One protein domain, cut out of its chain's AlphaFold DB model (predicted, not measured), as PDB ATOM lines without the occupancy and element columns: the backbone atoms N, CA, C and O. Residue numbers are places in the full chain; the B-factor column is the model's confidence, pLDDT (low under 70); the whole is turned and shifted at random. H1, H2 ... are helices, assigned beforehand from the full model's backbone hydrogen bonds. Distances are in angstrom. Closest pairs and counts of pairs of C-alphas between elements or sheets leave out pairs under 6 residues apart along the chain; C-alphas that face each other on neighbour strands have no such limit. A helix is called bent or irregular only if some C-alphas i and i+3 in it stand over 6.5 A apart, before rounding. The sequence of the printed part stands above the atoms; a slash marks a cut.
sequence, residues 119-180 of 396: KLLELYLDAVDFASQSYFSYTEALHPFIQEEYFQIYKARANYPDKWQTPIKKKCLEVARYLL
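What this domain is: This is residues 119 to 180 of the 396 residues of the protein "Thymidylate synthase ThyX" of Leptospira interrogans serovar Canicola (UniProt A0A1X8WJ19). One long bent helix, H1, makes the length of a rod, and after short H2 the chain folds back as H3 beside H1's bend. Residues 119 to 127 of H1 stick out. The printed part has 62 residues with three named helices, H1, H2 and H3 in order along the chain; its class is all helix, and it is only just loose, close to extended, with a radius of gyration of the C-alphas of 15.5 A and spans of 54 by 16 by 13 A.

Where its parts are: H1, residues 119 to 153, is one helix by its hydrogen bonds but bent, C-alphas 141 and 144 being 7.1 A apart. Arm H1a, residues 119 to 141, 32.4 A, begins at C-alpha 119 (-13.822, 64.922, 82.063); H1b is residues 144 to 153, 14.5 A. H2 is residues 155 to 159, 7.9 A. H3, residues 161 to 179, 27.2 A, ends at C-alpha 179 (-33.428, 74.754, 74.028); it is irregular, C-alphas 163 and 166 being 7.6 A apart.

How they stand to each other: H1a, with residues 131 to 140 alone, touches H3, opposite ways at a shallow tilt of 31 degrees; closest C-alphas, Thr 139 and Cys 172, 5.3 A. H3, with residues 168 to 172 alone, touches H1b at a steep tilt of 64 degrees; closest C-alphas, Gln 147 and Ile 168, 6.0 A. H2 is close to but not clearly touching H1b; closest C-alphas, Phe 151 and Ala 158, 5.2 A. O i to N i+4 pairs are all within hydrogen-bond range in H1a and H1b, 10 of 15 in H3, and 0 of 1 in H2, with 1 of 2 O i to N i+3 pairs.

The domain as a whole: The farthest C-alphas, Lys 119 and Ala 156, are 54.4 A apart. The printed part has no cut, both links are tight, and no printed residue is under 70 in pLDDT.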
ATOM      1  N   LYS A 119     -12.605  65.576  82.552       95.88
ATOM      2  CA  LYS A 119     -13.822  64.922  82.063       95.88
ATOM      3  C   LYS A 119     -15.097  65.724  82.324       95.88
ATOM      4  O   LYS A 119     -16.035  65.630  81.536       95.88
ATOM      5  N   LEU A 120     -15.150  66.500  83.406       94.31
ATOM      6  CA  LEU A 120     -16.326  67.311  83.729       94.31
ATOM      7  C   LEU A 120     -16.473  68.470  82.743       94.31
ATOM      8  O   LEU A 120     -17.577  68.734  82.266       94.31
ATOM      9  N   LEU A 121     -15.358  69.113  82.387       94.75
ATOM     10  CA  LEU A 121     -15.341  70.147  81.356       94.75
ATOM     11  C   LEU A 121     -15.745  69.586  79.987       94.75
ATOM     12  O   LEU A 121     -16.535  70.222  79.295       94.75
ATOM     13  N   GLU A 122     -15.253  68.402  79.604       95.75
ATOM     14  CA  GLU A 122     -15.687  67.731  78.367       95.75
ATOM     15  C   GLU A 122     -17.206  67.524  78.342       95.75
ATOM     16  O   GLU A 122     -17.865  67.979  77.413       95.75
ATOM     17  N   LEU A 123     -17.774  66.920  79.392       95.69
ATOM     18  CA  LEU A 123     -19.217  66.665  79.478       95.69
ATOM     19  C   LEU A 123     -20.045  67.956  79.416       95.69
ATOM     20  O   LEU A 123     -21.096  67.992  78.778       95.69
ATOM     21  N   TYR A 124     -19.570  69.020  80.065       94.19
ATOM     22  CA  TYR A 124     -20.213  70.328  80.012       94.19
ATOM     23  C   TYR A 124     -20.221  70.897  78.588       94.19
ATOM     24  O   TYR A 124     -21.258  71.350  78.099       94.19
ATOM     25  N   LEU A 125     -19.072  70.861  77.909       94.00
ATOM     26  CA  LEU A 125     -18.930  71.377  76.551       94.00
ATOM     27  C   LEU A 125     -19.741  70.561  75.540       94.00
ATOM     28  O   LEU A 125     -20.364  71.163  74.669       94.00
ATOM     29  N   ASP A 126     -19.794  69.237  75.690       95.62
ATOM     30  CA  ASP A 126     -20.623  68.359  74.860       95.62
ATOM     31  C   ASP A 126     -22.113  68.699  75.012       95.62
ATOM     32  O   ASP A 126     -22.839  68.804  74.023       95.62
ATOM     33  N   ALA A 127     -22.578  68.947  76.243       94.62
ATOM     34  CA  ALA A 127     -23.962  69.343  76.502       94.62
ATOM     35  C   ALA A 127     -24.298  70.723  75.906       94.62
ATOM     36  O   ALA A 127     -25.365  70.903  75.312       94.62
ATOM     37  N   VAL A 128     -23.389  71.695  76.038       94.44
ATOM     38  CA  VAL A 128     -23.538  73.020  75.418       94.44
ATOM     39  C   VAL A 128     -23.581  72.902  73.896       94.44
ATOM     40  O   VAL A 128     -24.457  73.496  73.270       94.44
ATOM     41  N   ASP A 129     -22.685  72.114  73.299       94.44
ATOM     42  CA  ASP A 129     -22.626  71.906  71.853       94.44
ATOM     43  C   ASP A 129     -23.902  71.243  71.324       94.44
ATOM     44  O   ASP A 129     -24.504  71.743  70.370       94.44
ATOM     45  N   PHE A 130     -24.374  70.190  71.995       95.69
ATOM     46  CA  PHE A 130     -25.643  69.540  71.679       95.69
ATOM     47  C   PHE A 130     -26.813  70.531  71.711       95.69
ATOM     48  O   PHE A 130     -27.613  70.586  70.771       95.69
ATOM     49  N   ALA A 131     -26.905  71.351  72.760       95.19
ATOM     50  CA  ALA A 131     -27.981  72.325  72.903       95.19
ATOM     51  C   ALA A 131     -27.893  73.450  71.854       95.19
ATOM     52  O   ALA A 131     -28.913  73.844  71.286       95.19
ATOM     53  N   SER A 132     -26.686  73.937  71.538       94.69
ATOM     54  CA  SER A 132     -26.460  74.917  70.470       94.69
ATOM     55  C   SER A 132     -26.861  74.372  69.100       94.69
ATOM     56  O   SER A 132     -27.598  75.035  68.371       94.69
ATOM     57  N   GLN A 133     -26.409  73.168  68.741       96.00
ATOM     58  CA  GLN A 133     -26.768  72.538  67.467       96.00
ATOM     59  C   GLN A 133     -28.277  72.319  67.371       96.00
ATOM     60  O   GLN A 133     -28.890  72.697  66.371       96.00
ATOM     61  N   SER A 134     -28.885  71.815  68.447       96.12
ATOM     62  CA  SER A 134     -30.334  71.641  68.539       96.12
ATOM     63  C   SER A 134     -31.071  72.967  68.348       96.12
ATOM     64  O   SER A 134     -32.016  73.022  67.573       96.12
ATOM     65  N   TYR A 135     -30.618  74.059  68.972       96.88
ATOM     66  CA  TYR A 135     -31.193  75.395  68.792       96.88
ATOM     67  C   TYR A 135     -31.171  75.864  67.328       96.88
ATOM     68  O   TYR A 135     -32.193  76.345  66.830       96.88
ATOM     69  N   PHE A 136     -30.045  75.708  66.624       96.44
ATOM     70  CA  PHE A 136     -29.935  76.122  65.222       96.44
ATOM     71  C   PHE A 136     -30.805  75.263  64.304       96.44
ATOM     72  O   PHE A 136     -31.647  75.797  63.583       96.44
ATOM     73  N   SER A 137     -30.666  73.936  64.375       96.62
ATOM     74  CA  SER A 137     -31.458  73.013  63.556       96.62
ATOM     75  C   SER A 137     -32.955  73.165  63.815       96.62
ATOM     76  O   SER A 137     -33.755  73.127  62.884       96.62
ATOM     77  N   TYR A 138     -33.340  73.392  65.071       95.81
ATOM     78  CA  TYR A 138     -34.733  73.580  65.437       95.81
ATOM     79  C   TYR A 138     -35.296  74.923  64.966       95.81
ATOM     80  O   TYR A 138     -36.441  74.978  64.531       95.81
ATOM     81  N   THR A 139     -34.499  75.995  64.981       96.69
ATOM     82  CA  THR A 139     -34.908  77.294  64.420       96.69
ATOM     83  C   THR A 139     -35.280  77.167  62.941       96.69
ATOM     84  O   THR A 139     -36.327  77.674  62.536       96.69
ATOM     85  N   GLU A 140     -34.469  76.455  62.156       96.06
ATOM     86  CA  GLU A 140     -34.744  76.200  60.736       96.06
ATOM     87  C   GLU A 140     -35.959  75.283  60.546       96.06
ATOM     88  O   GLU A 140     -36.843  75.576  59.741       96.06
ATOM     89  N   ALA A 141     -36.064  74.212  61.340       95.12
ATOM     90  CA  ALA A 141     -37.193  73.283  61.275       95.12
ATOM     91  C   ALA A 141     -38.540  73.951  61.608       95.12
ATOM     92  O   ALA A 141     -39.564  73.596  61.030       95.12
ATOM     93  N   LEU A 142     -38.550  74.938  62.510       95.75
ATOM     94  CA  LEU A 142     -39.748  75.697  62.880       95.75
ATOM     95  C   LEU A 142     -40.224  76.658  61.784       95.75
ATOM     96  O   LEU A 142     -41.399  77.033  61.773       95.75
ATOM     97  N   HIS A 143     -39.333  77.079  60.886       95.94
ATOM     98  CA  HIS A 143     -39.601  78.140  59.924       95.94
ATOM     99  C   HIS A 143     -40.867  77.929  59.073       95.94
ATOM    100  O   HIS A 143     -41.723  78.819  59.091       95.94
ATOM    101  N   PRO A 144     -41.049  76.802  58.347       94.31
ATOM    102  CA  PRO A 144     -42.231  76.612  57.501       94.31
ATOM    103  C   PRO A 144     -43.546  76.681  58.291       94.31
ATOM    104  O   PRO A 144     -44.491  77.331  57.846       94.31
ATOM    105  N   PHE A 145     -43.584  76.102  59.492       93.38
ATOM    106  CA  PHE A 145     -44.777  76.075  60.341       93.38
ATOM    107  C   PHE A 145     -45.118  77.454  60.908       93.38
ATOM    108  O   PHE A 145     -46.267  77.895  60.881       93.38
ATOM    109  N   ILE A 146     -44.108  78.178  61.395       95.44
ATOM    110  CA  ILE A 146     -44.304  79.538  61.905       95.44
ATOM    111  C   ILE A 146     -44.696  80.482  60.772       95.44
ATOM    112  O   ILE A 146     -45.525  81.363  60.987       95.44
ATOM    113  N   GLN A 147     -44.134  80.308  59.577       95.88
ATOM    114  CA  GLN A 147     -44.519  81.077  58.400       95.88
ATOM    115  C   GLN A 147     -45.999  80.872  58.053       95.88
ATOM    116  O   GLN A 147     -46.713  81.852  57.830       95.88
ATOM    117  N   GLU A 148     -46.459  79.623  58.024       93.69
ATOM    118  CA  GLU A 148     -47.860  79.295  57.761       93.69
ATOM    119  C   GLU A 148     -48.790  79.974  58.778       93.69
ATOM    120  O   GLU A 148     -49.663  80.759  58.397       93.69
ATOM    121  N   GLU A 149     -48.546  79.772  60.075       93.25
ATOM    122  CA  GLU A 149     -49.325  80.392  61.155       93.25
ATOM    123  C   GLU A 149     -49.285  81.930  61.088       93.25
ATOM    124  O   GLU A 149     -50.302  82.608  61.263       93.25
ATOM    125  N   TYR A 150     -48.122  82.509  60.775       95.12
ATOM    126  CA  TYR A 150     -47.959  83.953  60.637       95.12
ATOM    127  C   TYR A 150     -48.857  84.522  59.534       95.12
ATOM    128  O   TYR A 150     -49.482  85.568  59.726       95.12
ATOM    129  N   PHE A 151     -48.954  83.845  58.391       96.94
ATOM    130  CA  PHE A 151     -49.797  84.288  57.282       96.94
ATOM    131  C   PHE A 151     -51.281  83.970  57.474       96.94
ATOM    132  O   PHE A 151     -52.112  84.718  56.958       96.94
ATOM    133  N   GLN A 152     -51.640  82.973  58.288       94.19
ATOM    134  CA  GLN A 152     -53.029  82.781  58.724       94.19
ATOM    135  C   GLN A 152     -53.523  83.954  59.582       94.19
ATOM    136  O   GLN A 152     -54.645  84.437  59.399       94.19
ATOM    137  N   ILE A 153     -52.666  84.459  60.477       94.12
ATOM    138  CA  ILE A 153     -52.965  85.618  61.332       94.12
ATOM    139  C   ILE A 153     -52.931  86.918  60.515       94.12
ATOM    140  O   ILE A 153     -53.835  87.749  60.607       94.12
ATOM    141  N   TYR A 154     -51.899  87.106  59.690       95.81
ATOM    142  CA  TYR A 154     -51.682  88.320  58.907       95.81
ATOM    143  C   TYR A 154     -51.906  88.083  57.410       95.81
ATOM    144  O   TYR A 154     -50.993  88.255  56.604       95.81
ATOM    145  N   LYS A 155     -53.142  87.755  57.021       95.94
ATOM    146  CA  LYS A 155     -53.507  87.353  55.646       95.94
ATOM    147  C   LYS A 155     -53.000  88.293  54.548       95.94
ATOM    148  O   LYS A 155     -52.455  87.840  53.550       95.94
ATOM    149  N   ALA A 156     -53.093  89.609  54.746       96.06
ATOM    150  CA  ALA A 156     -52.611  90.588  53.764       96.06
ATOM    151  C   ALA A 156     -51.087  90.523  53.523       96.06
ATOM    152  O   ALA A 156     -50.608  90.900  52.453       96.06
ATOM    153  N   ARG A 157     -50.315  90.046  54.509       96.19
ATOM    154  CA  ARG A 157     -48.855  89.899  54.424       96.19
ATOM    155  C   ARG A 157     -48.439  88.693  53.580       96.19
ATOM    156  O   ARG A 157     -47.343  88.722  53.028       96.19
ATOM    157  N   ALA A 158     -49.321  87.702  53.419       94.56
ATOM    158  CA  ALA A 158     -49.081  86.498  52.620       94.56
ATOM    159  C   ALA A 158     -48.808  86.801  51.138       94.56
ATOM    160  O   ALA A 158     -48.110  86.045  50.477       94.56
ATOM    161  N   ASN A 159     -49.296  87.939  50.633       95.69
ATOM    162  CA  ASN A 159     -49.054  88.389  49.257       95.69
ATOM    163  C   ASN A 159     -47.597  88.818  49.000       95.69
ATOM    164  O   ASN A 159     -47.209  89.005  47.851       95.69
ATOM    165  N   TYR A 160     -46.800  89.023  50.052       95.81
ATOM    166  CA  TYR A 160     -45.420  89.503  49.956       95.81
ATOM    167  C   TYR A 160     -44.496  88.722  50.901       95.81
ATOM    168  O   TYR A 160     -43.886  89.332  51.786       95.81
ATOM    169  N   PRO A 161     -44.396  87.388  50.767       94.12
ATOM    170  CA  PRO A 161     -43.785  86.535  51.783       94.12
ATOM    171  C   PRO A 161     -42.320  86.888  52.062       94.12
ATOM    172  O   PRO A 161     -41.906  86.923  53.223       94.12
ATOM    173  N   ASP A 162     -41.566  87.270  51.031       96.12
ATOM    174  CA  ASP A 162     -40.152  87.646  51.144       96.12
ATOM    175  C   ASP A 162     -39.928  88.861  52.060       96.12
ATOM    176  O   ASP A 162     -38.927  88.943  52.772       96.12
ATOM    177  N   LYS A 163     -40.892  89.794  52.128       96.88
ATOM    178  CA  LYS A 163     -40.795  90.986  52.995       96.88
ATOM    179  C   LYS A 163     -40.920  90.655  54.484       96.88
ATOM    180  O   LYS A 163     -40.539  91.470  55.323       96.88
ATOM    181  N   TRP A 164     -41.465  89.488  54.825       97.38
ATOM    182  CA  TRP A 164     -41.829  89.131  56.199       97.38
ATOM    183  C   TRP A 164     -40.945  88.046  56.818       97.38
ATOM    184  O   TRP A 164     -41.146  87.694  57.980       97.38
ATOM    185  N   GLN A 165     -39.903  87.603  56.107       97.12
ATOM    186  CA  GLN A 165     -38.966  86.577  56.579       97.12
ATOM    187  C   GLN A 165     -38.252  86.977  57.877       97.12
ATOM    188  O   GLN A 165     -38.096  86.169  58.784       97.12
ATOM    189  N   THR A 166     -37.881  88.253  58.043       96.88
ATOM    190  CA  THR A 166     -37.210  88.708  59.277       96.88
ATOM    191  C   THR A 166     -38.117  88.608  60.522       96.88
ATOM    192  O   THR A 166     -37.685  88.038  61.526       96.88
ATOM    193  N   PRO A 167     -39.362  89.130  60.524       96.75
ATOM    194  CA  PRO A 167     -40.314  88.884  61.612       96.75
ATOM    195  C   PRO A 167     -40.615  87.403  61.873       96.75
ATOM    196  O   PRO A 167     -40.742  87.023  63.037       96.75
ATOM    197  N   ILE A 168     -40.699  86.580  60.824       97.38
ATOM    198  CA  ILE A 168     -40.910  85.130  60.943       97.38
ATOM    199  C   ILE A 168     -39.706  84.471  61.625       97.38
ATOM    200  O   ILE A 168     -39.887  83.782  62.628       97.38
ATOM    201  N   LYS A 169     -38.473  84.772  61.194       97.31
ATOM    202  CA  LYS A 169     -37.249  84.293  61.854       97.31
ATOM    203  C   LYS A 169     -37.246  84.655  63.339       97.31
ATOM    204  O   LYS A 169     -37.017  83.793  64.175       97.31
ATOM    205  N   LYS A 170     -37.588  85.897  63.699       97.50
ATOM    206  CA  LYS A 170     -37.693  86.331  65.110       97.50
ATOM    207  C   LYS A 170     -38.694  85.488  65.914       97.50
ATOM    208  O   LYS A 170     -38.436  85.159  67.068       97.50
ATOM    209  N   LYS A 171     -39.813  85.080  65.306       95.88
ATOM    210  CA  LYS A 171     -40.764  84.146  65.929       95.88
ATOM    211  C   LYS A 171     -40.193  82.738  66.090       95.88
ATOM    212  O   LYS A 171     -40.428  82.129  67.129       95.88
ATOM    213  N   CYS A 172     -39.387  82.269  65.140       96.94
ATOM    214  CA  CYS A 172     -38.641  81.016  65.276       96.94
ATOM    215  C   CYS A 172     -37.666  81.081  66.459       96.94
ATOM    216  O   CYS A 172     -37.711  80.213  67.325       96.94
ATOM    217  N   LEU A 173     -36.879  82.159  66.578       96.94
ATOM    218  CA  LEU A 173     -35.951  82.362  67.701       96.94
ATOM    219  C   LEU A 173     -36.678  82.398  69.060       96.94
ATOM    220  O   LEU A 173     -36.201  81.823  70.038       96.94
ATOM    221  N   GLU A 174     -37.849  83.045  69.130       95.19
ATOM    222  CA  GLU A 174     -38.681  83.127  70.341       95.19
ATOM    223  C   GLU A 174     -39.128  81.754  70.871       95.19
ATOM    224  O   GLU A 174     -39.276  81.606  72.089       95.19
ATOM    225  N   VAL A 175     -39.302  80.769  69.986       94.62
ATOM    226  CA  VAL A 175     -39.665  79.384  70.324       94.62
ATOM    227  C   VAL A 175     -38.414  78.529  70.532       94.62
ATOM    228  O   VAL A 175     -38.310  77.832  71.538       94.62
ATOM    229  N   ALA A 176     -37.425  78.619  69.642       95.50
ATOM    230  CA  ALA A 176     -36.218  77.798  69.699       95.50
ATOM    231  C   ALA A 176     -35.377  78.049  70.958       95.50
ATOM    232  O   ALA A 176     -34.725  77.135  71.461       95.50
ATOM    233  N   ARG A 177     -35.435  79.257  71.534       94.19
ATOM    234  CA  ARG A 177     -34.722  79.602  72.777       94.19
ATOM    235  C   ARG A 177     -35.090  78.744  73.996       94.19
ATOM    236  O   ARG A 177     -34.378  78.814  74.987       94.19
ATOM    237  N   TYR A 178     -36.165  77.951  73.947       93.00
ATOM    238  CA  TYR A 178     -36.461  76.941  74.976       93.00
ATOM    239  C   TYR A 178     -35.349  75.890  75.107       93.00
ATOM    240  O   TYR A 178     -35.219  75.286  76.164       93.00
ATOM    241  N   LEU A 179     -34.547  75.695  74.056       93.75
ATOM    242  CA  LEU A 179     -33.428  74.754  74.028       93.75
ATOM    243  C   LEU A 179     -32.107  75.368  74.512       93.75
ATOM    244  O   LEU A 179     -31.113  74.658  74.628       93.75
ATOM    245  N   LEU A 180     -32.057  76.681  74.759       94.56
ATOM    246  CA  LEU A 180     -30.820  77.342  75.161       94.56
ATOM    247  C   LEU A 180     -30.496  77.055  76.639       94.56
ATOM    248  O   LEU A 180     -31.348  77.288  77.499       94.56
TER     249      LEU A 180